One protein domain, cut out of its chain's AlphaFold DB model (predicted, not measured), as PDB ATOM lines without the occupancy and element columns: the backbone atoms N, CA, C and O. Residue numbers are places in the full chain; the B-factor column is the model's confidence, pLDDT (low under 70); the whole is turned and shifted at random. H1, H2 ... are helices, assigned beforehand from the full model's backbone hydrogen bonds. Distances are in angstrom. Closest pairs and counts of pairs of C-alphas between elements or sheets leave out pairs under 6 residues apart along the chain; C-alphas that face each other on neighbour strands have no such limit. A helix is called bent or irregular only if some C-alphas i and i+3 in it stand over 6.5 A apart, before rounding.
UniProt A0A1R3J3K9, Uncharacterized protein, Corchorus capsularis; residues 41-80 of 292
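This is residues 41 to 80 of the 292 residues of an uncharacterized protein of Corchorus capsularis (UniProt A0A1R3J3K9). One long straight helix, H2, makes nearly the whole length of the printed part, and a short helix, H1, is set at an angle at its beginning, the two meeting near their ends as an open corner. Almost no part folds back on another: residues 41 to 46, 48 to 55 and 57 to 80 stand free. The printed part has 40 residues with two named helices, H1 then H2, and no named strand; its class is all helix. The whole is extended, with a radius of gyration of the C-alphas of 16.6 A, and its outline is a rod that spans 54 by 13 by 6 A.

The printed part begins with H1, residues 41 to 48, from C-alpha 41 at (231.731, 236.083, 171.816) to C-alpha 48 at (222.523, 239.494, 167.438), a length of 10.8 A. Ser 49 follows as a tight link of 1 residue. H2 is residues 50 to 80, 31 residues, from C-alpha 50 at (216.389, 237.051, 167.119) to C-alpha 80 at (191.343, 268.964, 187.270), a length of 45.3 A. Neither helix is bent or irregular.

H1 and H2 are close but not clearly touching, with 2 pairs of C-alphas within 8 A. Their closest C-alphas are those of Phe 46 and Phe 52, 6.6 A apart. Their lines stand at a steep tilt of 54 degrees, and they run the same way. Their centres are 27.3 A apart. In H1 and H2 every backbone O i to N i+4 pair is within hydrogen-bond range.

The two C-alphas farthest apart are those of Glu 41 and Glu 80, 54.3 A, the first and last printed residues. The printed part has no cut, and its one link, H1 to H2, is tight. The mean pLDDT of the printed part is 82.0; it is 73 in H1 and 84 in H2. The model's confidence is under 70 at residue 43 and at residues 78 to 80.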
ATOM      1  N   GLU A  41     232.307 236.792 172.957       72.38
ATOM      2  CA  GLU A  41     231.731 236.083 171.816       72.38
ATOM      3  C   GLU A  41     230.257 235.743 172.073       72.38
ATOM      4  O   GLU A  41     229.397 235.948 171.206       72.38
ATOM      5  N   PHE A  42     229.940 235.322 173.301       73.62
ATOM      6  CA  PHE A  42     228.566 235.079 173.727       73.62
ATOM      7  C   PHE A  42     227.732 236.364 173.725       73.62
ATOM      8  O   PHE A  42     226.609 236.356 173.227       73.62
ATOM      9  N   ARG A  43     228.282 237.497 174.190       69.25
ATOM     10  CA  ARG A  43     227.592 238.803 174.127       69.25
ATOM     11  C   ARG A  43     227.184 239.166 172.707       69.25
ATOM     12  O   ARG A  43     226.050 239.581 172.494       69.25
ATOM     13  N   VAL A  44     228.083 239.016 171.737       70.50
ATOM     14  CA  VAL A  44     227.785 239.370 170.342       70.50
ATOM     15  C   VAL A  44     226.722 238.435 169.768       70.50
ATOM     16  O   VAL A  44     225.771 238.909 169.145       70.50
ATOM     17  N   LYS A  45     226.810 237.126 170.033       74.31
ATOM     18  CA  LYS A  45     225.794 236.146 169.609       74.31
ATOM     19  C   LYS A  45     224.433 236.395 170.267       74.31
ATOM     20  O   LYS A  45     223.410 236.350 169.592       74.31
ATOM     21  N   PHE A  46     224.412 236.747 171.550       75.25
ATOM     22  CA  PHE A  46     223.189 237.058 172.283       75.25
ATOM     23  C   PHE A  46     222.545 238.358 171.786       75.25
ATOM     24  O   PHE A  46     221.359 238.368 171.473       75.25
ATOM     25  N   LEU A  47     223.329 239.426 171.600       73.69
ATOM     26  CA  LEU A  47     222.853 240.715 171.074       73.69
ATOM     27  C   LEU A  47     222.359 240.620 169.622       73.69
ATOM     28  O   LEU A  47     221.470 241.368 169.215       73.69
ATOM     29  N   THR A  48     222.940 239.718 168.830       73.31
ATOM     30  CA  THR A  48     222.523 239.494 167.438       73.31
ATOM     31  C   THR A  48     221.385 238.487 167.303       73.31
ATOM     32  O   THR A  48     220.759 238.458 166.241       73.31
ATOM     33  N   SER A  49     221.073 237.736 168.364       82.12
ATOM     34  CA  SER A  49     219.988 236.757 168.380       82.12
ATOM     35  C   SER A  49     218.627 237.396 168.086       82.12
ATOM     36  O   SER A  49     218.333 238.534 168.465       82.12
ATOM     37  N   SER A  50     217.768 236.643 167.399       79.25
ATOM     38  CA  SER A  50     216.389 237.051 167.119       79.25
ATOM     39  C   SER A  50     215.584 237.270 168.399       79.25
ATOM     40  O   SER A  50     214.772 238.188 168.461       79.25
ATOM     41  N   GLU A  51     215.840 236.469 169.430       78.31
ATOM     42  CA  GLU A  51     215.157 236.526 170.724       78.31
ATOM     43  C   GLU A  51     215.461 237.832 171.463       78.31
ATOM     44  O   GLU A  51     214.544 238.516 171.924       78.31
ATOM     45  N   PHE A  52     216.728 238.253 171.485       79.56
ATOM     46  CA  PHE A  52     217.102 239.531 172.087       79.56
ATOM     47  C   PHE A  52     216.523 240.722 171.315       79.56
ATOM     48  O   PHE A  52     216.066 241.694 171.916       79.56
ATOM     49  N   ARG A  53     216.455 240.648 169.978       80.06
ATOM     50  CA  ARG A  53     215.792 241.686 169.165       80.06
ATOM     51  C   ARG A  53     214.302 241.800 169.489       80.06
ATOM     52  O   ARG A  53     213.786 242.913 169.579       80.06
ATOM     53  N   ILE A  54     213.619 240.672 169.687       86.31
ATOM     54  CA  ILE A  54     212.214 240.652 170.118       86.31
ATOM     55  C   ILE A  54     212.084 241.303 171.498       86.31
ATOM     56  O   ILE A  54     211.227 242.167 171.679       86.31
ATOM     57  N   PHE A  55     212.975 240.975 172.436       85.56
ATOM     58  CA  PHE A  55     212.994 241.587 173.764       85.56
ATOM     59  C   PHE A  55     213.166 243.116 173.713       85.56
ATOM     60  O   PHE A  55     212.383 243.845 174.326       85.56
ATOM     61  N   ILE A  56     214.120 243.624 172.924       88.00
ATOM     62  CA  ILE A  56     214.307 245.072 172.729       88.00
ATOM     63  C   ILE A  56     213.056 245.718 172.124       88.00
ATOM     64  O   ILE A  56     212.621 246.772 172.592       88.00
ATOM     65  N   ASN A  57     212.428 245.084 171.134       86.94
ATOM     66  CA  ASN A  57     211.191 245.597 170.546       86.94
ATOM     67  C   ASN A  57     210.052 245.668 171.574       86.94
ATOM     68  O   ASN A  57     209.338 246.673 171.622       86.94
ATOM     69  N   CYS A  58     209.916 244.661 172.440       89.69
ATOM     70  CA  CYS A  58     208.954 244.682 173.541       89.69
ATOM     71  C   CYS A  58     209.212 245.852 174.501       89.69
ATOM     72  O   CYS A  58     208.269 246.557 174.865       89.69
ATOM     73  N   LEU A  59     210.475 246.120 174.856       91.88
ATOM     74  CA  LEU A  59     210.837 247.267 175.699       91.88
ATOM     75  C   LEU A  59     210.500 248.608 175.038       91.88
ATOM     76  O   LEU A  59     209.991 249.511 175.702       91.88
ATOM     77  N   VAL A  60     210.726 248.742 173.729       91.06
ATOM     78  CA  VAL A  60     210.368 249.957 172.980       91.06
ATOM     79  C   VAL A  60     208.853 250.183 172.990       91.06
ATOM     80  O   VAL A  60     208.399 251.309 173.209       91.06
ATOM     81  N   VAL A  61     208.060 249.129 172.778       93.12
ATOM     82  CA  VAL A  61     206.591 249.216 172.826       93.12
ATOM     83  C   VAL A  61     206.117 249.585 174.233       93.12
ATOM     84  O   VAL A  61     205.335 250.526 174.380       93.12
ATOM     85  N   ALA A  62     206.641 248.922 175.266       92.38
ATOM     86  CA  ALA A  62     206.321 249.225 176.659       92.38
ATOM     87  C   ALA A  62     206.674 250.677 177.028       92.38
ATOM     88  O   ALA A  62     205.865 251.378 177.639       92.38
ATOM     89  N   GLY A  63     207.835 251.170 176.582       90.75
ATOM     90  CA  GLY A  63     208.257 252.556 176.784       90.75
ATOM     91  C   GLY A  63     207.310 253.564 176.132       90.75
ATOM     92  O   GLY A  63     206.913 254.540 176.768       90.75
ATOM     93  N   LYS A  64     206.874 253.312 174.891       92.25
ATOM     94  CA  LYS A  64     205.899 254.174 174.199       92.25
ATOM     95  C   LYS A  64     204.557 254.224 174.930       92.25
ATOM     96  O   LYS A  64     203.995 255.310 175.084       92.25
ATOM     97  N   ILE A  65     204.071 253.080 175.412       91.81
ATOM     98  CA  ILE A  65     202.829 253.003 176.194       91.81
ATOM     99  C   ILE A  65     202.979 253.785 177.505       91.81
ATOM    100  O   ILE A  65     202.115 254.599 177.832       91.81
ATOM    101  N   GLY A  66     204.096 253.608 178.215       91.31
ATOM    102  CA  GLY A  66     204.376 254.318 179.464       91.31
ATOM    103  C   GLY A  66     204.436 255.838 179.290       91.31
ATOM    104  O   GLY A  66     203.809 256.571 180.055       91.31
ATOM    105  N   ILE A  67     205.118 256.325 178.248       91.19
ATOM    106  CA  ILE A  67     205.196 257.763 177.936       91.19
ATOM    107  C   ILE A  67     203.814 258.320 177.573       91.19
ATOM    108  O   ILE A  67     203.445 259.401 178.039       91.19
ATOM    109  N   GLY A  68     203.036 257.585 176.772       87.62
ATOM    110  CA  GLY A  68     201.670 257.970 176.410       87.62
ATOM    111  C   GLY A  68     200.761 258.085 177.634       87.62
ATOM    112  O   GLY A  68     200.092 259.104 177.815       87.62
ATOM    113  N   LEU A  69     200.805 257.087 178.520       90.69
ATOM    114  CA  LEU A  69     200.030 257.076 179.760       90.69
ATOM    115  C   LEU A  69     200.457 258.204 180.708       90.69
ATOM    116  O   LEU A  69     199.607 258.891 181.269       90.69
ATOM    117  N   TYR A  70     201.762 258.448 180.846       90.62
ATOM    118  CA  TYR A  70     202.281 259.552 181.651       90.62
ATOM    119  C   TYR A  70     201.791 260.910 181.138       90.62
ATOM    120  O   TYR A  70     201.331 261.740 181.926       90.62
ATOM    121  N   LYS A  71     201.847 261.137 179.820       90.94
ATOM    122  CA  LYS A  71     201.385 262.390 179.207       90.94
ATOM    123  C   LYS A  71     199.882 262.587 179.412       90.94
ATOM    124  O   LYS A  71     199.474 263.671 179.818       90.94
ATOM    125  N   PHE A  72     199.094 261.529 179.224       87.81
ATOM    126  CA  PHE A  72     197.650 261.547 179.454       87.81
ATOM    127  C   PHE A  72     197.293 261.858 180.915       87.81
ATOM    128  O   PHE A  72     196.471 262.732 181.187       87.81
ATOM    129  N   LEU A  73     197.952 261.201 181.873       87.06
ATOM    130  CA  LEU A  73     197.731 261.449 183.301       87.06
ATOM    131  C   LEU A  73     198.166 262.858 183.718       87.06
ATOM    132  O   LEU A  73     197.513 263.485 184.554       87.06
ATOM    133  N   LYS A  74     199.251 263.378 183.135       87.00
ATOM    134  CA  LYS A  74     199.718 264.747 183.383       87.00
ATOM    135  C   LYS A  74     198.719 265.786 182.871       87.00
ATOM    136  O   LYS A  74     198.460 266.763 183.567       87.00
ATOM    137  N   GLU A  75     198.148 265.568 181.690       79.75
ATOM    138  CA  GLU A  75     197.137 266.450 181.098       79.75
ATOM    139  C   GLU A  75     195.827 266.423 181.896       79.75
ATOM    140  O   GLU A  75     195.287 267.477 182.224       79.75
ATOM    141  N   LYS A  76     195.389 265.238 182.341       79.38
ATOM    142  CA  LYS A  76     194.197 265.095 183.192       79.38
ATOM    143  C   LYS A  76     194.341 265.772 184.555       79.38
ATOM    144  O   LYS A  76     193.419 266.452 184.992       79.38
ATOM    145  N   LYS A  77     195.515 265.683 185.189       72.69
ATOM    146  CA  LYS A  77     195.789 266.414 186.439       72.69
ATOM    147  C   LYS A  77     195.864 267.930 186.247       72.69
ATOM    148  O   LYS A  77     195.587 268.671 187.183       72.69
ATOM    149  N   ALA A  78     196.251 268.412 185.067       62.75
ATOM    150  CA  ALA A  78     196.241 269.844 184.767       62.75
ATOM    151  C   ALA A  78     194.818 270.369 184.496       62.75
ATOM    152  O   ALA A  78     194.518 271.515 184.819       62.75
ATOM    153  N   GLU A  79     193.945 269.527 183.938       60.09
ATOM    154  CA  GLU A  79     192.534 269.836 183.687       60.09
ATOM    155  C   GLU A  79     191.709 269.886 184.988       60.09
ATOM    156  O   GLU A  79     190.875 270.772 185.145       60.09
ATOM    157  N   GLU A  80     192.012 269.018 185.957       58.19
ATOM    158  CA  GLU A  80     191.343 268.964 187.270       58.19
ATOM    159  C   GLU A  80     191.744 270.111 188.223       58.19
ATOM    160  O   GLU A  80     190.987 270.476 189.116       58.19
TER     161      GLU A  80